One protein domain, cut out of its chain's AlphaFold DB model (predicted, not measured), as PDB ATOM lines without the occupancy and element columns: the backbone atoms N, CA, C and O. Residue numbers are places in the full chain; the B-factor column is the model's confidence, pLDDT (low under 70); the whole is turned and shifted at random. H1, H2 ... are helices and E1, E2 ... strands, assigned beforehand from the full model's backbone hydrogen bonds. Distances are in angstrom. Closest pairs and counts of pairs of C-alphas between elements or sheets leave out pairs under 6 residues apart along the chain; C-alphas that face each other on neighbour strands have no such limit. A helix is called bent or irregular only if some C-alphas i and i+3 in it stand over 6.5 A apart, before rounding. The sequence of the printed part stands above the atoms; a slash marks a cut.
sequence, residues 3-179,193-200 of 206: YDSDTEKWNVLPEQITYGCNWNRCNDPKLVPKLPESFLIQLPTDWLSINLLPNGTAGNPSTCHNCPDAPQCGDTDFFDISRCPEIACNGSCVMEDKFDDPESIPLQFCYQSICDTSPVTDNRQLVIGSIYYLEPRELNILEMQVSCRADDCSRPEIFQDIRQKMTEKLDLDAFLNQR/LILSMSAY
ATOM      1  N   TYR A   3      22.390  42.543   1.326       80.75
ATOM      2  CA  TYR A   3      23.079  41.534   2.118       80.75
ATOM      3  C   TYR A   3      24.520  41.375   1.627       80.75
ATOM      4  O   TYR A   3      24.745  41.134   0.448       80.75
ATOM      5  N   ASP A   4      25.482  41.499   2.534       80.88
ATOM      6  CA  ASP A   4      26.897  41.242   2.277       80.88
ATOM      7  C   ASP A   4      27.210  39.781   2.625       80.88
ATOM      8  O   ASP A   4      27.116  39.371   3.787       80.88
ATOM      9  N   SER A   5      27.574  38.989   1.613       77.75
ATOM     10  CA  SER A   5      27.908  37.575   1.789       77.75
ATOM     11  C   SER A   5      29.225  37.322   2.508       77.75
ATOM     12  O   SER A   5      29.382  36.254   3.092       77.75
ATOM     13  N   ASP A   6      30.166  38.262   2.456       81.44
ATOM     14  CA  ASP A   6      31.485  38.099   3.067       81.44
ATOM     15  C   ASP A   6      31.411  38.343   4.573       81.44
ATOM     16  O   ASP A   6      32.082  37.673   5.361       81.44
ATOM     17  N   THR A   7      30.585  39.309   4.986       82.56
ATOM     18  CA  THR A   7      30.396  39.647   6.403       82.56
ATOM     19  C   THR A   7      29.154  39.019   7.032       82.56
ATOM     20  O   THR A   7      28.979  39.142   8.247       82.56
ATOM     21  N   GLU A   8      28.322  38.352   6.226       80.94
ATOM     22  CA  GLU A   8      27.021  37.771   6.581       80.94
ATOM     23  C   GLU A   8      26.067  38.779   7.246       80.94
ATOM     24  O   GLU A   8      25.292  38.448   8.149       80.94
ATOM     25  N   LYS A   9      26.131  40.045   6.822       82.12
ATOM     26  CA  LYS A   9      25.401  41.156   7.445       82.12
ATOM     27  C   LYS A   9      24.625  41.965   6.425       82.12
ATOM     28  O   LYS A   9      25.019  42.117   5.277       82.12
ATOM     29  N   TRP A  10      23.530  42.554   6.888       81.31
ATOM     30  CA  TRP A  10      22.795  43.536   6.108       81.31
ATOM     31  C   TRP A  10      23.479  44.899   6.187       81.31
ATOM     32  O   TRP A  10      23.654  45.457   7.273       81.31
ATOM     33  N   ASN A  11      23.819  45.455   5.029       80.56
ATOM     34  CA  ASN A  11      24.144  46.860   4.891       80.56
ATOM     35  C   ASN A  11      22.844  47.673   4.811       80.56
ATOM     36  O   ASN A  11      21.996  47.462   3.937       80.56
ATOM     37  N   VAL A  12      22.695  48.604   5.750       78.00
ATOM     38  CA  VAL A  12      21.500  49.445   5.907       78.00
ATOM     39  C   VAL A  12      21.742  50.912   5.572       78.00
ATOM     40  O   VAL A  12      20.861  51.741   5.784       78.00
ATOM     41  N   LEU A  13      22.931  51.246   5.066       77.31
ATOM     42  CA  LEU A  13      23.229  52.613   4.663       77.31
ATOM     43  C   LEU A  13      22.491  52.983   3.369       77.31
ATOM     44  O   LEU A  13      22.282  52.117   2.512       77.31
ATOM     45  N   PRO A  14      22.104  54.261   3.206       72.25
ATOM     46  CA  PRO A  14      21.453  54.724   2.000       72.25
ATOM     47  C   PRO A  14      22.418  54.678   0.827       72.25
ATOM     48  O   PRO A  14      23.595  55.023   0.923       72.25
ATOM     49  N   GLU A  15      21.858  54.280  -0.296       70.31
ATOM     50  CA  GLU A  15      22.537  54.129  -1.569       70.31
ATOM     51  C   GLU A  15      22.841  55.477  -2.223       70.31
ATOM     52  O   GLU A  15      23.934  55.731  -2.727       70.31
ATOM     53  N   GLN A  16      21.857  56.366  -2.153       71.62
ATOM     54  CA  GLN A  16      21.922  57.733  -2.622       71.62
ATOM     55  C   GLN A  16      21.017  58.587  -1.727       71.62
ATOM     56  O   GLN A  16      20.006  58.133  -1.193       71.62
ATOM     57  N   ILE A  17      21.412  59.844  -1.531       72.50
ATOM     58  CA  ILE A  17      20.634  60.833  -0.786       72.50
ATOM     59  C   ILE A  17      20.599  62.101  -1.627       72.50
ATOM     60  O   ILE A  17      21.649  62.673  -1.925       72.50
ATOM     61  N   THR A  18      19.398  62.559  -1.984       74.44
ATOM     62  CA  THR A  18      19.206  63.914  -2.513       74.44
ATOM     63  C   THR A  18      18.519  64.748  -1.443       74.44
ATOM     64  O   THR A  18      17.534  64.329  -0.836       74.44
ATOM     65  N   TYR A  19      19.063  65.932  -1.178       73.19
ATOM     66  CA  TYR A  19      18.539  66.836  -0.163       73.19
ATOM     67  C   TYR A  19      18.412  68.249  -0.726       73.19
ATOM     68  O   TYR A  19      19.287  68.723  -1.454       73.19
ATOM     69  N   GLY A  20      17.314  68.922  -0.396       69.50
ATOM     70  CA  GLY A  20      17.034  70.278  -0.846       69.50
ATOM     71  C   GLY A  20      16.069  70.992   0.089       69.50
ATOM     72  O   GLY A  20      15.302  70.361   0.812       69.50
ATOM     73  N   CYS A  21      16.120  72.324   0.086       73.56
ATOM     74  CA  CYS A  21      15.232  73.169   0.874       73.56
ATOM     75  C   CYS A  21      14.917  74.493   0.168       73.56
ATOM     76  O   CYS A  21      15.560  74.858  -0.815       73.56
ATOM     77  N   ASN A  22      14.001  75.264   0.756       69.94
ATOM     78  CA  ASN A  22      13.583  76.583   0.285       69.94
ATOM     79  C   ASN A  22      14.124  77.792   1.093       69.94
ATOM     80  O   ASN A  22      13.575  78.889   0.985       69.94
ATOM     81  N   TRP A  23      15.192  77.643   1.887       69.00
ATOM     82  CA  TRP A  23      15.901  78.750   2.555       69.00
ATOM     83  C   TRP A  23      17.389  78.824   2.206       69.00
ATOM     84  O   TRP A  23      18.011  77.899   1.689       69.00
ATOM     85  N   ASN A  24      17.988  79.970   2.525       71.81
ATOM     86  CA  ASN A  24      19.377  80.266   2.196       71.81
ATOM     87  C   ASN A  24      20.362  79.305   2.883       71.81
ATOM     88  O   ASN A  24      20.301  79.117   4.095       71.81
ATOM     89  N   ARG A  25      21.346  78.807   2.117       68.06
ATOM     90  CA  ARG A  25      22.472  77.963   2.574       68.06
ATOM     91  C   ARG A  25      22.109  76.577   3.108       68.06
ATOM     92  O   ARG A  25      22.954  75.919   3.704       68.06
ATOM     93  N   CYS A  26      20.904  76.076   2.873       69.44
ATOM     94  CA  CYS A  26      20.602  74.710   3.289       69.44
ATOM     95  C   CYS A  26      21.306  73.628   2.487       69.44
ATOM     96  O   CYS A  26      21.367  72.506   2.959       69.44
ATOM     97  N   ASN A  27      21.857  73.948   1.318       72.62
ATOM     98  CA  ASN A  27      22.738  73.077   0.550       72.62
ATOM     99  C   ASN A  27      24.224  73.422   0.773       72.62
ATOM    100  O   ASN A  27      25.044  73.204  -0.117       72.62
ATOM    101  N   ASP A  28      24.584  73.999   1.931       80.31
ATOM    102  CA  ASP A  28      25.988  74.258   2.272       80.31
ATOM    103  C   ASP A  28      26.785  72.938   2.187       80.31
ATOM    104  O   ASP A  28      26.403  71.959   2.842       80.31
ATOM    105  N   PRO A  29      27.896  72.885   1.424       82.75
ATOM    106  CA  PRO A  29      28.715  71.683   1.277       82.75
ATOM    107  C   PRO A  29      29.184  71.064   2.601       82.75
ATOM    108  O   PRO A  29      29.462  69.868   2.657       82.75
ATOM    109  N   LYS A  30      29.245  71.839   3.694       83.44
ATOM    110  CA  LYS A  30      29.585  71.341   5.038       83.44
ATOM    111  C   LYS A  30      28.558  70.367   5.619       83.44
ATOM    112  O   LYS A  30      28.854  69.701   6.611       83.44
ATOM    113  N   LEU A  31      27.358  70.304   5.048       76.12
ATOM    114  CA  LEU A  31      26.298  69.388   5.464       76.12
ATOM    115  C   LEU A  31      26.419  68.015   4.793       76.12
ATOM    116  O   LEU A  31      25.969  67.030   5.369       76.12
ATOM    117  N   VAL A  32      27.079  67.934   3.632       80.69
ATOM    118  CA  VAL A  32      27.205  66.696   2.843       80.69
ATOM    119  C   VAL A  32      27.781  65.530   3.655       80.69
ATOM    120  O   VAL A  32      27.172  64.462   3.634       80.69
ATOM    121  N   PRO A  33      28.864  65.693   4.448       84.31
ATOM    122  CA  PRO A  33      29.410  64.588   5.239       84.31
ATOM    123  C   PRO A  33      28.466  64.051   6.322       84.31
ATOM    124  O   PRO A  33      28.726  62.991   6.875       84.31
ATOM    125  N   LYS A  34      27.398  64.785   6.657       82.12
ATOM    126  CA  LYS A  34      26.431  64.405   7.696       82.12
ATOM    127  C   LYS A  34      25.225  63.659   7.133       82.12
ATOM    128  O   LYS A  34      24.517  63.014   7.895       82.12
ATOM    129  N   LEU A  35      24.996  63.731   5.820       76.44
ATOM    130  CA  LEU A  35      23.848  63.098   5.167       76.44
ATOM    131  C   LEU A  35      23.748  61.585   5.420       76.44
ATOM    132  O   LEU A  35      22.648  61.162   5.776       76.44
ATOM    133  N   PRO A  36      24.830  60.781   5.309       76.50
ATOM    134  CA  PRO A  36      24.722  59.319   5.331       76.50
ATOM    135  C   PRO A  36      24.066  58.735   6.587       76.50
ATOM    136  O   PRO A  36      23.462  57.673   6.514       76.50
ATOM    137  N   GLU A  37      24.176  59.420   7.726       77.50
ATOM    138  CA  GLU A  37      23.648  58.950   9.015       77.50
ATOM    139  C   GLU A  37      22.466  59.788   9.529       77.50
ATOM    140  O   GLU A  37      21.866  59.451  10.549       77.50
ATOM    141  N   SER A  38      22.125  60.870   8.825       77.00
ATOM    142  CA  SER A  38      21.095  61.831   9.239       77.00
ATOM    143  C   SER A  38      19.662  61.333   9.052       77.00
ATOM    144  O   SER A  38      18.754  61.754   9.769       77.00
ATOM    145  N   PHE A  39      19.455  60.430   8.099       78.31
ATOM    146  CA  PHE A  39      18.176  59.792   7.837       78.31
ATOM    147  C   PHE A  39      18.423  58.355   7.397       78.31
ATOM    148  O   PHE A  39      19.084  58.115   6.387       78.31
ATOM    149  N   LEU A  40      17.891  57.407   8.164       79.75
ATOM    150  CA  LEU A  40      17.956  55.983   7.863       79.75
ATOM    151  C   LEU A  40      16.570  55.365   8.015       79.75
ATOM    152  O   LEU A  40      15.898  55.576   9.025       79.75
ATOM    153  N   ILE A  41      16.197  54.540   7.040       82.94
ATOM    154  CA  ILE A  41      15.108  53.575   7.177       82.94
ATOM    155  C   ILE A  41      15.750  52.250   7.573       82.94
ATOM    156  O   ILE A  41      16.648  51.758   6.888       82.94
ATOM    157  N   GLN A  42      15.316  51.683   8.691       84.50
ATOM    158  CA  GLN A  42      15.847  50.435   9.224       84.50
ATOM    159  C   GLN A  42      14.760  49.369   9.249       84.50
ATOM    160  O   GLN A  42      13.612  49.661   9.562       84.50
ATOM    161  N   LEU A  43      15.131  48.121   8.965       88.38
ATOM    162  CA  LEU A  43      14.300  46.953   9.247       88.38
ATOM    163  C   LEU A  43      15.036  46.007  10.206       88.38
ATOM    164  O   LEU A  43      16.270  45.939  10.172       88.38
ATOM    165  N   PRO A  44      14.312  45.249  11.055       89.25
ATOM    166  CA  PRO A  44      14.930  44.253  11.918       89.25
ATOM    167  C   PRO A  44      15.700  43.226  11.088       89.25
ATOM    168  O   PRO A  44      15.136  42.581  10.203       89.25
ATOM    169  N   THR A  45      16.981  43.040  11.404       85.44
ATOM    170  CA  THR A  45      17.854  42.095  10.693       85.44
ATOM    171  C   THR A  45      17.308  40.669  10.733       85.44
ATOM    172  O   THR A  45      17.320  39.990   9.713       85.44
ATOM    173  N   ASP A  46      16.736  40.248  11.862       87.00
ATOM    174  CA  ASP A  46      16.108  38.928  11.984       87.00
ATOM    175  C   ASP A  46      14.918  38.768  11.031       87.00
ATOM    176  O   ASP A  46      14.731  37.705  10.442       87.00
ATOM    177  N   TRP A  47      14.130  39.831  10.830       88.00
ATOM    178  CA  TRP A  47      13.013  39.792   9.892       88.00
ATOM    179  C   TRP A  47      13.497  39.704   8.445       88.00
ATOM    180  O   TRP A  47      12.985  38.866   7.702       88.00
ATOM    181  N   LEU A  48      14.491  40.522   8.072       86.06
ATOM    182  CA  LEU A  48      15.102  40.500   6.740       86.06
ATOM    183  C   LEU A  48      15.677  39.118   6.428       86.06
ATOM    184  O   LEU A  48      15.434  38.574   5.356       86.06
ATOM    185  N   SER A  49      16.375  38.519   7.390       83.75
ATOM    186  CA  SER A  49      16.879  37.158   7.260       83.75
ATOM    187  C   SER A  49      15.722  36.172   7.092       83.75
ATOM    188  O   SER A  49      15.667  35.477   6.098       83.75
ATOM    189  N   ILE A  50      14.710  36.148   7.954       84.50
ATOM    190  CA  ILE A  50      13.626  35.155   7.819       84.50
ATOM    191  C   ILE A  50      12.833  35.303   6.506       84.50
ATOM    192  O   ILE A  50      12.483  34.296   5.897       84.50
ATOM    193  N   ASN A  51      12.544  36.534   6.075       84.25
ATOM    194  CA  ASN A  51      11.572  36.790   5.005       84.25
ATOM    195  C   ASN A  51      12.209  36.991   3.635       84.25
ATOM    196  O   ASN A  51      11.538  36.786   2.630       84.25
ATOM    197  N   LEU A  52      13.483  37.382   3.580       82.75
ATOM    198  CA  LEU A  52      14.199  37.553   2.319       82.75
ATOM    199  C   LEU A  52      15.258  36.459   2.103       82.75
ATOM    200  O   LEU A  52      15.577  36.179   0.945       82.75
ATOM    201  N   LEU A  53      15.781  35.836   3.179       75.81
ATOM    202  CA  LEU A  53      16.951  34.931   3.181       75.81
ATOM    203  C   LEU A  53      16.921  33.844   4.288       75.81
ATOM    204  O   LEU A  53      17.647  33.973   5.286       75.81
ATOM    205  N   PRO A  54      16.152  32.748   4.161       57.84
ATOM    206  CA  PRO A  54      15.952  31.817   5.266       57.84
ATOM    207  C   PRO A  54      17.305  31.282   5.754       57.84
ATOM    208  O   PRO A  54      18.048  30.653   5.004       57.84
ATOM    209  N   ASN A  55      17.633  31.560   7.017       54.50
ATOM    210  CA  ASN A  55      18.859  31.119   7.695       54.50
ATOM    211  C   ASN A  55      20.187  31.538   7.032       54.50
ATOM    212  O   ASN A  55      21.163  30.791   7.112       54.50
ATOM    213  N   GLY A  56      20.246  32.700   6.367       52.19
ATOM    214  CA  GLY A  56      21.499  33.263   5.828       52.19
ATOM    215  C   GLY A  56      22.141  32.441   4.703       52.19
ATOM    216  O   GLY A  56      23.218  32.772   4.217       52.19
ATOM    217  N   THR A  57      21.479  31.375   4.258       54.41
ATOM    218  CA  THR A  57      21.940  30.529   3.162       54.41
ATOM    219  C   THR A  57      21.210  30.906   1.884       54.41
ATOM    220  O   THR A  57      20.074  31.377   1.899       54.41
ATOM    221  N   ALA A  58      21.889  30.708   0.755       54.88
ATOM    222  CA  ALA A  58      21.328  30.838  -0.581       54.88
ATOM    223  C   ALA A  58      20.277  29.738  -0.825       54.88
ATOM    224  O   ALA A  58      20.514  28.799  -1.583       54.88
ATOM    225  N   GLY A  59      19.129  29.828  -0.151       61.31
ATOM    226  CA  GLY A  59      17.934  29.098  -0.546       61.31
ATOM    227  C   GLY A  59      17.575  29.475  -1.980       61.31
ATOM    228  O   GLY A  59      17.896  30.567  -2.440       61.31
ATOM    229  N   ASN A  60      16.980  28.559  -2.730       70.50
ATOM    230  CA  ASN A  60      16.214  28.944  -3.906       70.50
ATOM    231  C   ASN A  60      14.752  28.852  -3.491       70.50
ATOM    232  O   ASN A  60      14.387  27.812  -2.931       70.50
ATOM    233  N   PRO A  61      13.942  29.891  -3.740       79.50
ATOM    234  CA  PRO A  61      12.514  29.787  -3.522       79.50
ATOM    235  C   PRO A  61      12.002  28.663  -4.419       79.50
ATOM    236  O   PRO A  61      12.354  28.604  -5.595       79.50
ATOM    237  N   SER A  62      11.208  27.752  -3.874       84.06
ATOM    238  CA  SER A  62      10.604  26.673  -4.659       84.06
ATOM    239  C   SER A  62       9.632  27.219  -5.710       84.06
ATOM    240  O   SER A  62       9.596  26.725  -6.843       84.06
ATOM    241  N   THR A  63       8.901  28.280  -5.364       90.06
ATOM    242  CA  THR A  63       7.992  29.007  -6.250       90.06
ATOM    243  C   THR A  63       8.111  30.523  -6.084       90.06
ATOM    244  O   THR A  63       8.478  31.028  -5.023       90.06
ATOM    245  N   CYS A  64       7.785  31.258  -7.149       91.75
ATOM    246  CA  CYS A  64       7.553  32.702  -7.119       91.75
ATOM    247  C   CYS A  64       6.231  33.019  -7.821       91.75
ATOM    248  O   CYS A  64       5.922  32.403  -8.843       91.75
ATOM    249  N   HIS A  65       5.504  34.025  -7.343       92.12
ATOM    250  CA  HIS A  65       4.494  34.712  -8.144       92.12
ATOM    251  C   HIS A  65       5.170  35.292  -9.394       92.12
ATOM    252  O   HIS A  65       6.299  35.782  -9.328       92.12
ATOM    253  N   ASN A  66       4.520  35.193 -10.554       91.69
ATOM    254  CA  ASN A  66       5.137  35.610 -11.810       91.69
ATOM    255  C   ASN A  66       4.128  36.228 -12.786       91.69
ATOM    256  O   ASN A  66       3.218  35.564 -13.277       91.69
ATOM    257  N   CYS A  67       4.349  37.501 -13.104       91.44
ATOM    258  CA  CYS A  67       3.575  38.332 -14.023       91.44
ATOM    259  C   CYS A  67       4.513  39.351 -14.712       91.44
ATOM    260  O   CYS A  67       4.515  40.538 -14.383       91.44
ATOM    261  N   PRO A  68       5.358  38.898 -15.658       89.94
ATOM    262  CA  PRO A  68       6.425  39.718 -16.233       89.94
ATOM    263  C   PRO A  68       5.928  40.769 -17.230       89.94
ATOM    264  O   PRO A  68       6.600  41.776 -17.424       89.94
ATOM    265  N   ASP A  69       4.766  40.552 -17.850       87.06
ATOM    266  CA  ASP A  69       4.305  41.372 -18.975       87.06
ATOM    267  C   ASP A  69       3.832  42.768 -18.551       87.06
ATOM    268  O   ASP A  69       4.052  43.741 -19.272       87.06
ATOM    269  N   ALA A  70       3.173  42.876 -17.392       83.56
ATOM    270  CA  ALA A  70       2.655  44.138 -16.877       83.56
ATOM    271  C   ALA A  70       2.442  44.089 -15.354       83.56
ATOM    272  O   ALA A  70       2.086  43.023 -14.831       83.56
ATOM    273  N   PRO A  71       2.569  45.236 -14.654       84.75
ATOM    274  CA  PRO A  71       2.114  45.366 -13.279       84.75
ATOM    275  C   PRO A  71       0.626  45.050 -13.186       84.75
ATOM    276  O   PRO A  71      -0.163  45.374 -14.076       84.75
ATOM    277  N   GLN A  72       0.246  44.413 -12.095       85.81
ATOM    278  CA  GLN A  72      -1.129  44.076 -11.804       85.81
ATOM    279  C   GLN A  72      -1.607  45.030 -10.703       85.81
ATOM    280  O   GLN A  72      -1.049  45.046  -9.610       85.81
ATOM    281  N   CYS A  73      -2.606  45.860 -11.010       79.50
ATOM    282  CA  CYS A  73      -3.054  46.943 -10.130       79.50
ATOM    283  C   CYS A  73      -4.471  46.706  -9.586       79.50
ATOM    284  O   CYS A  73      -5.315  46.109 -10.269       79.50
ATOM    285  N   GLY A  74      -4.732  47.200  -8.374       72.25
ATOM    286  CA  GLY A  74      -6.047  47.195  -7.726       72.25
ATOM    287  C   GLY A  74      -6.309  48.468  -6.909       72.25
ATOM    288  O   GLY A  74      -5.377  49.110  -6.429       72.25
ATOM    289  N   ASP A  75      -7.591  48.826  -6.762       62.50
ATOM    290  CA  ASP A  75      -8.028  50.081  -6.120       62.50
ATOM    291  C   ASP A  75      -8.103  50.003  -4.579       62.50
ATOM    292  O   ASP A  75      -8.140  51.032  -3.906       62.50
ATOM    293  N   THR A  76      -8.167  48.797  -4.004       56.81
ATOM    294  CA  THR A  76      -8.279  48.570  -2.545       56.81
ATOM    295  C   THR A  76      -7.182  47.677  -1.996       56.81
ATOM    296  O   THR A  76      -6.723  47.868  -0.871       56.81
ATOM    297  N   ASP A  77      -6.775  46.696  -2.790       55.19
ATOM    298  CA  ASP A  77      -5.785  45.691  -2.467       55.19
ATOM    299  C   ASP A  77      -5.266  45.040  -3.750       55.19
ATOM    300  O   ASP A  77      -5.923  45.021  -4.795       55.19
ATOM    301  N   PHE A  78      -4.065  44.479  -3.657       57.78
ATOM    302  CA  PHE A  78      -3.577  43.525  -4.633       57.78
ATOM    303  C   PHE A  78      -3.841  42.109  -4.110       57.78
ATOM    304  O   PHE A  78      -2.946  41.468  -3.569       57.78
ATOM    305  N   PHE A  79      -5.092  41.644  -4.191       55.19
ATOM    306  CA  PHE A  79      -5.481  40.312  -3.687       55.19
ATOM    307  C   PHE A  79      -5.912  39.324  -4.773       55.19
ATOM    308  O   PHE A  79      -6.257  38.181  -4.473       55.19
ATOM    309  N   ASP A  80      -5.882  39.719  -6.047       67.19
ATOM    310  CA  ASP A  80      -6.127  38.775  -7.135       67.19
ATOM    311  C   ASP A  80      -4.828  38.055  -7.517       67.19
ATOM    312  O   ASP A  80      -4.243  38.284  -8.578       67.19
ATOM    313  N   ILE A  81      -4.384  37.160  -6.628       65.00
ATOM    314  CA  ILE A  81      -3.208  36.294  -6.820       65.00
ATOM    315  C   ILE A  81      -3.274  35.490  -8.129       65.00
ATOM    316  O   ILE A  81      -2.245  35.063  -8.646       65.00
ATOM    317  N   SER A  82      -4.466  35.324  -8.722       74.94
ATOM    318  CA  SER A  82      -4.624  34.642 -10.010       74.94
ATOM    319  C   SER A  82      -3.988  35.402 -11.181       74.94
ATOM    320  O   SER A  82      -3.664  34.789 -12.198       74.94
ATOM    321  N   ARG A  83      -3.757  36.715 -11.034       81.94
ATOM    322  CA  ARG A  83      -3.105  37.561 -12.046       81.94
ATOM    323  C   ARG A  83      -1.584  37.437 -12.057       81.94
ATOM    324  O   ARG A  83      -0.966  37.696 -13.085       81.94
ATOM    325  N   CYS A  84      -0.994  37.024 -10.938       87.50
ATOM    326  CA  CYS A  84       0.429  36.720 -10.810       87.50
ATOM    327  C   CYS A  84       0.585  35.298 -10.258       87.50
ATOM    328  O   CYS A  84       0.993  35.139  -9.113       87.50
ATOM    329  N   PRO A  85       0.231  34.255 -11.028       89.88
ATOM    330  CA  PRO A  85       0.230  32.888 -10.523       89.88
ATOM    331  C   PRO A  85       1.623  32.456 -10.059       89.88
ATOM    332  O   PRO A  85       2.644  32.887 -10.602       89.88
ATOM    333  N   GLU A  86       1.656  31.549  -9.087       91.25
ATOM    334  CA  GLU A  86       2.898  30.919  -8.661       91.25
ATOM    335  C   GLU A  86       3.430  29.966  -9.732       91.25
ATOM    336  O   GLU A  86       2.723  29.093 -10.246       91.25
ATOM    337  N   ILE A  87       4.715  30.106 -10.037       91.50
ATOM    338  CA  ILE A  87       5.463  29.202 -10.904       91.50
ATOM    339  C   ILE A  87       6.683  28.674 -10.161       91.50
ATOM    340  O   ILE A  87       7.197  29.323  -9.250       91.50
ATOM    341  N   ALA A  88       7.187  27.514 -10.579       91.62
ATOM    342  CA  ALA A  88       8.468  27.023 -10.092       91.62
ATOM    343  C   ALA A  88       9.585  28.021 -10.438       91.62
ATOM    344  O   ALA A  88       9.696  28.451 -11.589       91.62
ATOM    345  N   CYS A  89      10.424  28.349  -9.458       87.75
ATOM    346  CA  CYS A  89      11.564  29.238  -9.644       87.75
ATOM    347  C   CYS A  89      12.846  28.564  -9.151       87.75
ATOM    348  O   CYS A  89      12.840  27.791  -8.204       87.75
ATOM    349  N   ASN A  90      13.964  28.809  -9.826       83.94
ATOM    350  CA  ASN A  90      15.282  28.323  -9.407       83.94
ATOM    351  C   ASN A  90      16.298  29.464  -9.230       83.94
ATOM    352  O   ASN A  90      17.493  29.199  -9.084       83.94
ATOM    353  N   GLY A  91      15.813  30.707  -9.268       84.88
ATOM    354  CA  GLY A  91      16.589  31.935  -9.152       84.88
ATOM    355  C   GLY A  91      16.121  32.785  -7.972       84.88
ATOM    356  O   GLY A  91      15.990  32.277  -6.861       84.88
ATOM    357  N   SER A  92      15.892  34.076  -8.201       87.44
ATOM    358  CA  SER A  92      15.365  35.000  -7.184       87.44
ATOM    359  C   SER A  92      13.959  35.458  -7.558       87.44
ATOM    360  O   SER A  92      13.681  35.692  -8.735       87.44
ATOM    361  N   CYS A  93      13.083  35.621  -6.568       89.88
ATOM    362  CA  CYS A  93      11.833  36.335  -6.790       89.88
ATOM    363  C   CYS A  93      12.130  37.832  -6.703       89.88
ATOM    364  O   CYS A  93      12.524  38.315  -5.640       89.88
ATOM    365  N   VAL A  94      11.934  38.555  -7.800       90.75
ATOM    366  CA  VAL A  94      11.968  40.019  -7.816       90.75
ATOM    367  C   VAL A  94      10.530  40.505  -7.812       90.75
ATOM    368  O   VAL A  94       9.706  39.996  -8.569       90.75
ATOM    369  N   MET A  95      10.210  41.457  -6.951       90.56
ATOM    370  CA  MET A  95       8.888  42.062  -6.871       90.56
ATOM    371  C   MET A  95       8.986  43.559  -6.648       90.56
ATOM    372  O   MET A  95       9.899  44.050  -5.985       90.56
ATOM    373  N   GLU A  96       8.018  44.269  -7.200       88.50
ATOM    374  CA  GLU A  96       7.956  45.720  -7.188       88.50
ATOM    375  C   GLU A  96       6.559  46.166  -6.750       88.50
ATOM    376  O   GLU A  96       5.555  45.680  -7.273       88.50
ATOM    377  N   ASP A  97       6.531  47.082  -5.783       83.38
ATOM    378  CA  ASP A  97       5.385  47.917  -5.429       83.38
ATOM    379  C   ASP A  97       5.605  49.259  -6.124       83.38
ATOM    380  O   ASP A  97       6.443  50.067  -5.694       83.38
ATOM    381  N   LYS A  98       4.916  49.452  -7.251       70.75
ATOM    382  CA  LYS A  98       4.937  50.708  -8.001       70.75
ATOM    383  C   LYS A  98       3.671  51.484  -7.692       70.75
ATOM    384  O   LYS A  98       2.567  50.980  -7.877       70.75
ATOM    385  N   PHE A  99       3.831  52.742  -7.308       63.84
ATOM    386  CA  PHE A  99       2.739  53.698  -7.418       63.84
ATOM    387  C   PHE A  99       2.676  54.147  -8.877       63.84
ATOM    388  O   PHE A  99       3.606  54.793  -9.357       63.84
ATOM    389  N   ASP A 100       1.614  53.773  -9.592       51.56
ATOM    390  CA  ASP A 100       1.431  54.175 -10.996       51.56
ATOM    391  C   ASP A 100       1.209  55.698 -11.111       51.56
ATOM    392  O   ASP A 100       1.659  56.333 -12.063       51.56
ATOM    393  N   ASP A 101       0.597  56.312 -10.086       53.12
ATOM    394  CA  ASP A 101       0.388  57.760 -10.010       53.12
ATOM    395  C   ASP A 101       0.178  58.243  -8.550       53.12
ATOM    396  O   ASP A 101      -0.830  57.888  -7.932       53.12
ATOM    397  N   PRO A 102       1.075  59.068  -7.970       53.06
ATOM    398  CA  PRO A 102       0.882  59.652  -6.637       53.06
ATOM    399  C   PRO A 102      -0.262  60.681  -6.566       53.06
ATOM    400  O   PRO A 102      -0.660  61.067  -5.466       53.06
ATOM    401  N   GLU A 103      -0.785  61.141  -7.707       54.97
ATOM    402  CA  GLU A 103      -1.944  62.035  -7.815       54.97
ATOM    403  C   GLU A 103      -3.262  61.265  -8.033       54.97
ATOM    404  O   GLU A 103      -4.343  61.860  -7.947       54.97
ATOM    405  N   SER A 104      -3.203  59.945  -8.259       54.91
ATOM    406  CA  SER A 104      -4.399  59.114  -8.404       54.91
ATOM    407  C   SER A 104      -5.144  58.962  -7.072       54.91
ATOM    408  O   SER A 104      -4.569  58.690  -6.017       54.91
ATOM    409  N   ILE A 105      -6.464  59.166  -7.120       53.94
ATOM    410  CA  ILE A 105      -7.374  58.968  -5.987       53.94
ATOM    411  C   ILE A 105      -8.443  57.955  -6.431       53.94
ATOM    412  O   ILE A 105      -9.278  58.310  -7.270       53.94
ATOM    413  N   PRO A 106      -8.478  56.729  -5.868       55.69
ATOM    414  CA  PRO A 106      -7.614  56.207  -4.802       55.69
ATOM    415  C   PRO A 106      -6.195  55.867  -5.289       55.69
ATOM    416  O   PRO A 106      -5.997  55.596  -6.468       55.69
ATOM    417  N   LEU A 107      -5.233  55.854  -4.358       58.03
ATOM    418  CA  LEU A 107      -3.881  55.345  -4.607       58.03
ATOM    419  C   LEU A 107      -3.979  53.890  -5.075       58.03
ATOM    420  O   LEU A 107      -4.482  53.042  -4.336       58.03
ATOM    421  N   GLN A 108      -3.511  53.610  -6.287       65.06
ATOM    422  CA  GLN A 108      -3.501  52.254  -6.823       65.06
ATOM    423  C   GLN A 108      -2.276  51.491  -6.325       65.06
ATOM    424  O   GLN A 108      -1.147  51.973  -6.427       65.06
ATOM    425  N   PHE A 109      -2.505  50.287  -5.805       72.38
ATOM    426  CA  PHE A 109      -1.434  49.357  -5.464       72.38
ATOM    427  C   PHE A 109      -1.134  48.504  -6.688       72.38
ATOM    428  O   PHE A 109      -1.978  47.694  -7.087       72.38
ATOM    429  N   CYS A 110       0.044  48.685  -7.286       81.62
ATOM    430  CA  CYS A 110       0.492  47.872  -8.407       81.62
ATOM    431  C   CYS A 110       1.614  46.944  -7.971       81.62
ATOM    432  O   CYS A 110       2.703  47.373  -7.593       81.62
ATOM    433  N   TYR A 111       1.340  45.655  -8.090       87.38
ATOM    434  CA  TYR A 111       2.281  44.597  -7.812       87.38
ATOM    435  C   TYR A 111       2.784  44.013  -9.128       87.38
ATOM    436  O   TYR A 111       2.008  43.672 -10.024       87.38
ATOM    437  N   GLN A 112       4.093  43.856  -9.242       90.00
ATOM    438  CA  GLN A 112       4.703  43.080 -10.310       90.00
ATOM    439  C   GLN A 112       5.696  42.110  -9.697       90.00
ATOM    440  O   GLN A 112       6.433  42.488  -8.791       90.00
ATOM    441  N   SER A 113       5.753  40.880 -10.203       91.88
ATOM    442  CA  SER A 113       6.799  39.946  -9.804       91.88
ATOM    443  C   SER A 113       7.284  39.079 -10.948       91.88
ATOM    444  O   SER A 113       6.543  38.765 -11.881       91.88
ATOM    445  N   ILE A 114       8.569  38.750 -10.889       92.12
ATOM    446  CA  ILE A 114       9.306  38.016 -11.904       92.12
ATOM    447  C   ILE A 114      10.213  37.014 -11.190       92.12
ATOM    448  O   ILE A 114      10.947  37.371 -10.265       92.12
ATOM    449  N   CYS A 115      10.203  35.763 -11.653       91.00
ATOM    450  CA  CYS A 115      11.278  34.823 -11.340       91.00
ATOM    451  C   CYS A 115      12.503  35.169 -12.201       91.00
ATOM    452  O   CYS A 115      12.552  34.850 -13.392       91.00
ATOM    453  N   ASP A 116      13.491  35.834 -11.606       87.75
ATOM    454  CA  ASP A 116      14.743  36.168 -12.279       87.75
ATOM    455  C   ASP A 116      15.734  35.005 -12.162       87.75
ATOM    456  O   ASP A 116      16.192  34.647 -11.074       87.75
ATOM    457  N   THR A 117      16.064  34.414 -13.311       82.88
ATOM    458  CA  THR A 117      17.007  33.289 -13.440       82.88
ATOM    459  C   THR A 117      18.407  33.733 -13.868       82.88
ATOM    460  O   THR A 117      19.271  32.891 -14.133       82.88
ATOM    461  N   SER A 118      18.650  35.045 -13.938       76.94
ATOM    462  CA  SER A 118      19.950  35.610 -14.284       76.94
ATOM    463  C   SER A 118      21.046  35.100 -13.335       76.94
ATOM    464  O   SER A 118      20.796  34.893 -12.143       76.94
ATOM    465  N   PRO A 119      22.273  34.865 -13.842       60.72
ATOM    466  CA  PRO A 119      23.376  34.369 -13.029       60.72
ATOM    467  C   PRO A 119      23.626  35.307 -11.843       60.72
ATOM    468  O   PRO A 119      23.775  36.513 -12.013       60.72
ATOM    469  N   VAL A 120      23.629  34.716 -10.647       53.69
ATOM    470  CA  VAL A 120      23.527  35.384  -9.344       53.69
ATOM    471  C   VAL A 120      24.676  36.373  -9.118       53.69
ATOM    472  O   VAL A 120      25.727  36.001  -8.602       53.69
ATOM    473  N   THR A 121      24.477  37.645  -9.449       52.19
ATOM    474  CA  THR A 121      25.315  38.752  -8.967       52.19
ATOM    475  C   THR A 121      24.685  39.341  -7.721       52.19
ATOM    476  O   THR A 121      24.150  40.431  -7.760       52.19
ATOM    477  N   ASP A 122      24.678  38.586  -6.629       54.69
ATOM    478  CA  ASP A 122      24.258  39.068  -5.309       54.69
ATOM    479  C   ASP A 122      23.009  39.985  -5.280       54.69
ATOM    480  O   ASP A 122      22.971  41.020  -4.621       54.69
ATOM    481  N   ASN A 123      21.958  39.603  -6.016       57.31
ATOM    482  CA  ASN A 123      20.736  40.402  -6.176       57.31
ATOM    483  C   ASN A 123      19.869  40.421  -4.896       57.31
ATOM    484  O   ASN A 123      18.657  40.553  -4.983       57.31
ATOM    485  N   ARG A 124      20.424  40.215  -3.696       72.88
ATOM    486  CA  ARG A 124      19.671  40.126  -2.433       72.88
ATOM    487  C   ARG A 124      19.488  41.520  -1.855       72.88
ATOM    488  O   ARG A 124      20.328  42.011  -1.100       72.88
ATOM    489  N   GLN A 125      18.392  42.160  -2.239       79.75
ATOM    490  CA  GLN A 125      18.198  43.579  -1.991       79.75
ATOM    491  C   GLN A 125      16.754  43.917  -1.638       79.75
ATOM    492  O   GLN A 125      15.805  43.369  -2.189       79.75
ATOM    493  N   LEU A 126      16.619  44.868  -0.723       84.62
ATOM    494  CA  LEU A 126      15.407  45.639  -0.510       84.62
ATOM    495  C   LEU A 126      15.748  47.096  -0.805       84.62
ATOM    496  O   LEU A 126      16.491  47.735  -0.051       84.62
ATOM    497  N   VAL A 127      15.212  47.601  -1.906       84.88
ATOM    498  CA  VAL A 127      15.293  49.002  -2.309       84.88
ATOM    499  C   VAL A 127      13.968  49.657  -1.942       84.88
ATOM    500  O   VAL A 127      12.901  49.136  -2.244       84.88
ATOM    501  N   ILE A 128      14.033  50.784  -1.245       82.75
ATOM    502  CA  ILE A 128      12.858  51.554  -0.833       82.75
ATOM    503  C   ILE A 128      13.098  52.957  -1.347       82.75
ATOM    504  O   ILE A 128      14.051  53.560  -0.893       82.75
ATOM    505  N   GLY A 129      12.287  53.485  -2.255       80.25
ATOM    506  CA  GLY A 129      12.323  54.897  -2.634       80.25
ATOM    507  C   GLY A 129      11.438  55.714  -1.697       80.25
ATOM    508  O   GLY A 129      10.277  55.359  -1.488       80.25
ATOM    509  N   SER A 130      11.945  56.808  -1.116       76.00
ATOM    510  CA  SER A 130      11.151  57.607  -0.172       76.00
ATOM    511  C   SER A 130      11.490  59.096  -0.162       76.00
ATOM    512  O   SER A 130      12.634  59.496  -0.375       76.00
ATOM    513  N   ILE A 131      10.515  59.922   0.200       75.50
ATOM    514  CA  ILE A 131      10.693  61.343   0.494       75.50
ATOM    515  C   ILE A 131      10.413  61.569   1.974       75.50
ATOM    516  O   ILE A 131       9.350  61.194   2.462       75.50
ATOM    517  N   TYR A 132      11.339  62.225   2.670       75.56
ATOM    518  CA  TYR A 132      11.079  62.728   4.015       75.56
ATOM    519  C   TYR A 132      10.824  64.234   3.964       75.56
ATOM    520  O   TYR A 132      11.696  65.023   3.582       75.56
ATOM    521  N   TYR A 133       9.617  64.632   4.353       71.56
ATOM    522  CA  TYR A 133       9.236  66.022   4.546       71.56
ATOM    523  C   TYR A 133       9.553  66.438   5.976       71.56
ATOM    524  O   TYR A 133       9.367  65.692   6.933       71.56
ATOM    525  N   LEU A 134      10.052  67.659   6.122       69.06
ATOM    526  CA  LEU A 134      10.407  68.225   7.422       69.06
ATOM    527  C   LEU A 134       9.268  69.056   8.031       69.06
ATOM    528  O   LEU A 134       9.201  69.193   9.253       69.06
ATOM    529  N   GLU A 135       8.381  69.594   7.188       68.19
ATOM    530  CA  GLU A 135       7.153  70.298   7.570       68.19
ATOM    531  C   GLU A 135       6.043  69.996   6.531       68.19
ATOM    532  O   GLU A 135       6.083  70.564   5.439       68.19
ATOM    533  N   PRO A 136       5.057  69.127   6.840       70.19
ATOM    534  CA  PRO A 136       4.956  68.303   8.052       70.19
ATOM    535  C   PRO A 136       6.091  67.269   8.141       70.19
ATOM    536  O   PRO A 136       6.698  66.930   7.132       70.19
ATOM    537  N   ARG A 137       6.401  66.796   9.358       72.94
ATOM    538  CA  ARG A 137       7.370  65.706   9.574       72.94
ATOM    539  C   ARG A 137       6.746  64.389   9.140       72.94
ATOM    540  O   ARG A 137       6.009  63.789   9.920       72.94
ATOM    541  N   GLU A 138       7.010  63.986   7.910       77.25
ATOM    542  CA  GLU A 138       6.304  62.881   7.272       77.25
ATOM    543  C   GLU A 138       7.224  62.116   6.323       77.25
ATOM    544  O   GLU A 138       7.883  62.710   5.468       77.25
ATOM    545  N   LEU A 139       7.243  60.790   6.465       75.06
ATOM    546  CA  LEU A 139       7.870  59.883   5.516       75.06
ATOM    547  C   LEU A 139       6.834  59.417   4.494       75.06
ATOM    548  O   LEU A 139       5.832  58.804   4.854       75.06
ATOM    549  N   ASN A 140       7.121  59.641   3.218       76.69
ATOM    550  CA  ASN A 140       6.344  59.101   2.115       76.69
ATOM    551  C   ASN A 140       7.178  58.080   1.332       76.69
ATOM    552  O   ASN A 140       8.280  58.393   0.883       76.69
ATOM    553  N   ILE A 141       6.661  56.866   1.162       78.19
ATOM    554  CA  ILE A 141       7.314  55.796   0.395       78.19
ATOM    555  C   ILE A 141       6.729  55.798  -1.007       78.19
ATOM    556  O   ILE A 141       5.527  55.598  -1.163       78.19
ATOM    557  N   LEU A 142       7.592  55.996  -1.997       75.94
ATOM    558  CA  LEU A 142       7.229  56.131  -3.404       75.94
ATOM    559  C   LEU A 142       7.300  54.826  -4.183       75.94
ATOM    560  O   LEU A 142       6.607  54.680  -5.176       75.94
ATOM    561  N   GLU A 143       8.187  53.920  -3.789       78.31
ATOM    562  CA  GLU A 143       8.372  52.639  -4.463       78.31
ATOM    563  C   GLU A 143       9.096  51.677  -3.530       78.31
ATOM    564  O   GLU A 143       9.873  52.087  -2.660       78.31
ATOM    565  N   MET A 144       8.856  50.386  -3.716       84.38
ATOM    566  CA  MET A 144       9.672  49.345  -3.107       84.38
ATOM    567  C   MET A 144       9.991  48.286  -4.142       84.38
ATOM    568  O   MET A 144       9.120  47.839  -4.879       84.38
ATOM    569  N   GLN A 145      11.236  47.835  -4.140       87.38
ATOM    570  CA  GLN A 145      11.669  46.672  -4.887       87.38
ATOM    571  C   GLN A 145      12.305  45.691  -3.913       87.38
ATOM    572  O   GLN A 145      13.229  46.023  -3.170       87.38
ATOM    573  N   VAL A 146      11.804  44.466  -3.921       88.62
ATOM    574  CA  VAL A 146      12.319  43.367  -3.116       88.62
ATOM    575  C   VAL A 146      12.861  42.316  -4.066       88.62
ATOM    576  O   VAL A 146      12.194  41.909  -5.011       88.62
ATOM    577  N   SER A 147      14.067  41.844  -3.794       87.88
ATOM    578  CA  SER A 147      14.608  40.647  -4.411       87.88
ATOM    579  C   SER A 147      15.008  39.671  -3.318       87.88
ATOM    580  O   SER A 147      15.845  39.968  -2.457       87.88
ATOM    581  N   CYS A 148      14.354  38.515  -3.326       86.69
ATOM    582  CA  CYS A 148      14.401  37.549  -2.242       86.69
ATOM    583  C   CYS A 148      14.560  36.122  -2.750       86.69
ATOM    584  O   CYS A 148      14.340  35.796  -3.920       86.69
ATOM    585  N   ARG A 149      14.977  35.263  -1.821       84.94
ATOM    586  CA  ARG A 149      15.255  33.848  -2.067       84.94
ATOM    587  C   ARG A 149      14.687  32.931  -0.976       84.94
ATOM    588  O   ARG A 149      15.128  31.795  -0.815       84.94
ATOM    589  N   ALA A 150      13.727  33.449  -0.215       85.12
ATOM    590  CA  ALA A 150      12.942  32.685   0.741       85.12
ATOM    591  C   ALA A 150      11.731  32.045   0.055       85.12
ATOM    592  O   ALA A 150      11.172  32.616  -0.877       85.12
ATOM    593  N   ASP A 151      11.298  30.878   0.530       84.06
ATOM    594  CA  ASP A 151       9.976  30.375   0.152       84.06
ATOM    595  C   ASP A 151       8.898  31.387   0.569       84.06
ATOM    596  O   ASP A 151       9.043  32.065   1.590       84.06
ATOM    597  N   ASP A 152       7.836  31.502  -0.235       85.31
ATOM    598  CA  ASP A 152       6.706  32.417   0.010       85.31
ATOM    599  C   ASP A 152       7.106  33.908   0.152       85.31
ATOM    600  O   ASP A 152       6.407  34.738   0.738       85.31
ATOM    601  N   CYS A 153       8.267  34.289  -0.390       87.00
ATOM    602  CA  CYS A 153       8.762  35.663  -0.287       87.00
ATOM    603  C   CYS A 153       8.170  36.604  -1.338       87.00
ATOM    604  O   CYS A 153       8.303  37.813  -1.210       87.00
ATOM    605  N   SER A 154       7.506  36.051  -2.356       90.62
ATOM    606  CA  SER A 154       6.836  36.807  -3.419       90.62
ATOM    607  C   SER A 154       5.389  37.163  -3.111       90.62
ATOM    608  O   SER A 154       4.727  37.736  -3.963       90.62
ATOM    609  N   ARG A 155       4.869  36.870  -1.919       88.31
ATOM    610  CA  ARG A 155       3.498  37.254  -1.572       88.31
ATOM    611  C   ARG A 155       3.321  38.788  -1.609       88.31
ATOM    612  O   ARG A 155       4.193  39.502  -1.105       88.31
ATOM    613  N   PRO A 156       2.220  39.324  -2.155       84.44
ATOM    614  CA  PRO A 156       1.971  40.768  -2.183       84.44
ATOM    615  C   PRO A 156       2.005  41.455  -0.809       84.44
ATOM    616  O   PRO A 156       2.414  42.611  -0.684       84.44
ATOM    617  N   GLU A 157       1.620  40.739   0.246       85.88
ATOM    618  CA  GLU A 157       1.556  41.228   1.624       85.88
ATOM    619  C   GLU A 157       2.929  41.616   2.189       85.88
ATOM    620  O   GLU A 157       3.000  42.377   3.156       85.88
ATOM    621  N   ILE A 158       4.031  41.167   1.575       86.81
ATOM    622  CA  ILE A 158       5.385  41.497   2.032       86.81
ATOM    623  C   ILE A 158       5.634  43.009   2.078       86.81
ATOM    624  O   ILE A 158       6.336  43.497   2.961       86.81
ATOM    625  N   PHE A 159       5.013  43.778   1.183       86.44
ATOM    626  CA  PHE A 159       5.133  45.234   1.168       86.44
ATOM    627  C   PHE A 159       4.431  45.888   2.361       86.44
ATOM    628  O   PHE A 159       4.928  46.874   2.909       86.44
ATOM    629  N   GLN A 160       3.314  45.320   2.820       85.06
ATOM    630  CA  GLN A 160       2.662  45.760   4.054       85.06
ATOM    631  C   GLN A 160       3.505  45.381   5.276       85.06
ATOM    632  O   GLN A 160       3.686  46.212   6.169       85.06
ATOM    633  N   ASP A 161       4.086  44.178   5.289       88.69
ATOM    634  CA  ASP A 161       4.986  43.731   6.356       88.69
ATOM    635  C   ASP A 161       6.203  44.656   6.497       88.69
ATOM    636  O   ASP A 161       6.566  45.039   7.614       88.69
ATOM    637  N   ILE A 162       6.813  45.055   5.374       88.19
ATOM    638  CA  ILE A 162       7.943  45.994   5.341       88.19
ATOM    639  C   ILE A 162       7.540  47.324   5.975       88.19
ATOM    640  O   ILE A 162       8.209  47.788   6.901       88.19
ATOM    641  N   ARG A 163       6.414  47.905   5.540       87.19
ATOM    642  CA  ARG A 163       5.897  49.179   6.071       87.19
ATOM    643  C   ARG A 163       5.603  49.112   7.571       87.19
ATOM    644  O   ARG A 163       5.821  50.089   8.276       87.19
ATOM    645  N   GLN A 164       5.127  47.976   8.078       89.62
ATOM    646  CA  GLN A 164       4.830  47.804   9.506       89.62
ATOM    647  C   GLN A 164       6.080  47.606  10.370       89.62
ATOM    648  O   GLN A 164       6.048  47.876  11.571       89.62
ATOM    649  N   LYS A 165       7.166  47.085   9.792       90.75
ATOM    650  CA  LYS A 165       8.391  46.733  10.529       90.75
ATOM    651  C   LYS A 165       9.493  47.764  10.420       90.75
ATOM    652  O   LYS A 165      10.431  47.710  11.215       90.75
ATOM    653  N   MET A 166       9.405  48.654   9.442       88.00
ATOM    654  CA  MET A 166      10.389  49.703   9.274       88.00
ATOM    655  C   MET A 166      10.378  50.669  10.460       88.00
ATOM    656  O   MET A 166       9.335  50.985  11.034       88.00
ATOM    657  N   THR A 167      11.555  51.170  10.804       88.38
ATOM    658  CA  THR A 167      11.730  52.257  11.758       88.38
ATOM    659  C   THR A 167      12.566  53.362  11.135       88.38
ATOM    660  O   THR A 167      13.497  53.118  10.365       88.38
ATOM    661  N   GLU A 168      12.228  54.600  11.475       83.69
ATOM    662  CA  GLU A 168      12.968  55.781  11.047       83.69
ATOM    663  C   GLU A 168      13.992  56.162  12.114       83.69
ATOM    664  O   GLU A 168      13.664  56.301  13.296       83.69
ATOM    665  N   LYS A 169      15.237  56.383  11.695       83.38
ATOM    666  CA  LYS A 169      16.261  57.019  12.521       83.38
ATOM    667  C   LYS A 169      16.623  58.362  11.900       83.38
ATOM    668  O   LYS A 169      17.215  58.419  10.825       83.38
ATOM    669  N   LEU A 170      16.252  59.425  12.605       80.50
ATOM    670  CA  LEU A 170      16.398  60.815  12.182       80.50
ATOM    671  C   LEU A 170      17.369  61.551  13.112       80.50
ATOM    672  O   LEU A 170      17.092  61.698  14.302       80.50
ATOM    673  N   ASP A 171      18.468  62.049  12.554       82.00
ATOM    674  CA  ASP A 171      19.380  63.014  13.174       82.00
ATOM    675  C   ASP A 171      19.596  64.185  12.203       82.00
ATOM    676  O   ASP A 171      20.537  64.234  11.406       82.00
ATOM    677  N   LEU A 172      18.651  65.128  12.236       75.81
ATOM    678  CA  LEU A 172      18.613  66.281  11.334       75.81
ATOM    679  C   LEU A 172      19.085  67.578  12.004       75.81
ATOM    680  O   LEU A 172      18.992  68.652  11.401       75.81
ATOM    681  N   ASP A 173      19.624  67.514  13.223       79.00
ATOM    682  CA  ASP A 173      19.978  68.695  14.021       79.00
ATOM    683  C   ASP A 173      20.959  69.606  13.282       79.00
ATOM    684  O   ASP A 173      20.829  70.832  13.269       79.00
ATOM    685  N   ALA A 174      21.926  69.013  12.583       75.06
ATOM    686  CA  ALA A 174      22.882  69.760  11.780       75.06
ATOM    687  C   ALA A 174      22.244  70.590  10.652       75.06
ATOM    688  O   ALA A 174      22.805  71.626  10.287       75.06
ATOM    689  N   PHE A 175      21.106  70.146  10.118       75.00
ATOM    690  CA  PHE A 175      20.370  70.797   9.033       75.00
ATOM    691  C   PHE A 175      19.395  71.837   9.588       75.00
ATOM    692  O   PHE A 175      19.330  72.960   9.087       75.00
ATOM    693  N   LEU A 176      18.702  71.503  10.679       72.19
ATOM    694  CA  LEU A 176      17.770  72.407  11.356       72.19
ATOM    695  C   LEU A 176      18.480  73.618  11.970       72.19
ATOM    696  O   LEU A 176      17.954  74.726  11.908       72.19
ATOM    697  N   ASN A 177      19.706  73.449  12.470       71.94
ATOM    698  CA  ASN A 177      20.511  74.546  13.016       71.94
ATOM    699  C   ASN A 177      20.981  75.563  11.959       71.94
ATOM    700  O   ASN A 177      21.420  76.654  12.315       71.94
ATOM    701  N   GLN A 178      20.892  75.232  10.666       68.31
ATOM    702  CA  GLN A 178      21.132  76.188   9.576       68.31
ATOM    703  C   GLN A 178      19.883  77.005   9.227       68.31
ATOM    704  O   GLN A 178      19.967  77.944   8.433       68.31
ATOM    705  N   ARG A 179      18.715  76.664   9.786       66.31
ATOM    706  CA  ARG A 179      17.487  77.426   9.563       66.31
ATOM    707  C   ARG A 179      17.639  78.810  10.210       66.31
ATOM    708  O   ARG A 179      17.939  78.892  11.401       66.31
ATOM    709  N   LEU A 193       5.728  75.580   2.195       24.86
ATOM    710  CA  LEU A 193       7.154  75.523   2.511       24.86
ATOM    711  C   LEU A 193       7.676  74.091   2.280       24.86
ATOM    712  O   LEU A 193       7.587  73.255   3.168       24.86
ATOM    713  N   ILE A 194       8.217  73.803   1.096       26.81
ATOM    714  CA  ILE A 194       8.777  72.486   0.767       26.81
ATOM    715  C   ILE A 194      10.287  72.490   1.048       26.81
ATOM    716  O   ILE A 194      11.078  73.098   0.325       26.81
ATOM    717  N   LEU A 195      10.697  71.780   2.099       27.67
ATOM    718  CA  LEU A 195      11.904  70.961   2.018       27.67
ATOM    719  C   LEU A 195      11.493  69.629   1.414       27.67
ATOM    720  O   LEU A 195      10.695  68.914   2.017       27.67
ATOM    721  N   SER A 196      12.065  69.279   0.273       29.22
ATOM    722  CA  SER A 196      12.048  67.908  -0.210       29.22
ATOM    723  C   SER A 196      13.447  67.332  -0.015       29.22
ATOM    724  O   SER A 196      14.400  67.678  -0.715       29.22
ATOM    725  N   MET A 197      13.597  66.445   0.968       29.80
ATOM    726  CA  MET A 197      14.650  65.441   0.899       29.80
ATOM    727  C   MET A 197      14.086  64.266   0.113       29.80
ATOM    728  O   MET A 197      13.417  63.399   0.669       29.80
ATOM    729  N   SER A 198      14.303  64.280  -1.199       28.86
ATOM    730  CA  SER A 198      14.006  63.134  -2.054       28.86
ATOM    731  C   SER A 198      15.157  62.139  -1.939       28.86
ATOM    732  O   SER A 198      16.170  62.258  -2.623       28.86
ATOM    733  N   ALA A 199      15.049  61.155  -1.051       31.36
ATOM    734  CA  ALA A 199      15.999  60.053  -1.047       31.36
ATOM    735  C   ALA A 199      15.604  59.084  -2.171       31.36
ATOM    736  O   ALA A 199      14.722  58.242  -2.021       31.36
ATOM    737  N   TYR A 200      16.239  59.245  -3.332       28.44
ATOM    738  CA  TYR A 200      16.303  58.188  -4.336       28.44
ATOM    739  C   TYR A 200      17.323  57.171  -3.841       28.44
ATOM    740  O   TYR A 200      18.488  57.518  -3.679       28.44
TER     741      TYR A 200
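AT A GLANCE: This is residues 3 to 179 and 193 to 200 of the 206 residues of the protein "Hypothetical protein" of Didymodactylos carnosus (UniProt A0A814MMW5). Picture a twisted, curving wall of six antiparallel strands, with two short helices, H2 and H3, over one face. A ribbon of two antiparallel strands, E2 and E10, leads to H1 and H4 at one end of the domain, and the small antiparallel pair E3 and E5 lies toward the opposite end. The printed part has 185 residues, with four named helices and eleven named strands in the order E1 H1 E2 H2 E3 E4 E5 E6 E7 E8 E9 H3 E10 H4 E11; the wall's order is E4 E7 E6 E9 E8 E11. The class is mixed, helices and strands, with under half of the residues in named elements; the whole is compact, with a radius of gyration of the C-alphas of 18.2 A and spans of 55 by 44 by 26 A.

HOW THE PARTS SIT: Start at E9, residues 137 to 148, which bends by 57 degrees at residue 143. E8, residues 125 to 134, makes a hairpin with it; look at N 127 and O 145, 2.8 A. On the other side of E9 is E6, residues 92 to 98, with N 95 and O 146 at 2.8 A. E6 makes a hairpin with E7, residues 109 to 116, where N 94 and O 114 are 2.9 A apart. The edge strands are E4, residues 72 to 74, with N 72 and O 111 of E7 at 2.8 A, and E11, residues 196 to 199, with O 197 and N 132 of E8 at 3.1 A. H2, residues 45 to 52, is on this sheet at a height of 10.7 A; its closest C-alphas with E9 are Leu 52 and Cys 148, 4.6 A. H3, residues 158 to 165, is on the same face at a height of 10.2 A, slantwise to E9 at 44 degrees on the local plane. Find E2, residues 39 to 42, antiparallel to E10, residues 167 to 170, with N 40 and O 169 at 2.9 A. H1, residues 29 to 38, and H4, residues 173 to 176, only just touch, with 3 pairs of C-alphas within 8 A, the closest Leu 31 and Phe 175 at 7.1 A. E3, residues 63 to 65, is antiparallel to E5, residues 86 to 88, with N 64 and O 87 at 2.9 A. E1, residues 9 to 11, pairs with no named strand. Every O i to N i+4 pair is within hydrogen-bond range in H2 and H3; H1 has 2 of 6, beside 4 of 7 O i to N i+3 pairs, and H4 is too short for an i+4 pair.

IN THESE COORDINATES: Find C-alpha 137 at (7.370, 65.706, 9.574); from there E9 runs 31.3 A to C-alpha 148 at (14.401, 37.549, -2.242). E8 measures 27.5 A, E7 22.0 A and E6 18.9 A. H1 measures 14.8 A and is irregular, with C-alphas 33 and 36 at 7.1 A.

THE WHOLE: The two C-alphas farthest apart are Asn 24 and Ala 88, 55.7 A. Residues 180 to 192 are not printed; C-alphas 179 and 193 are 12.7 A apart across the cut. The links E1 to H1 and E4 to E5 are long. Mean pLDDT of the printed part is 75.5, with 45 residues under 70, among them 99 to 108 and 193 to 200.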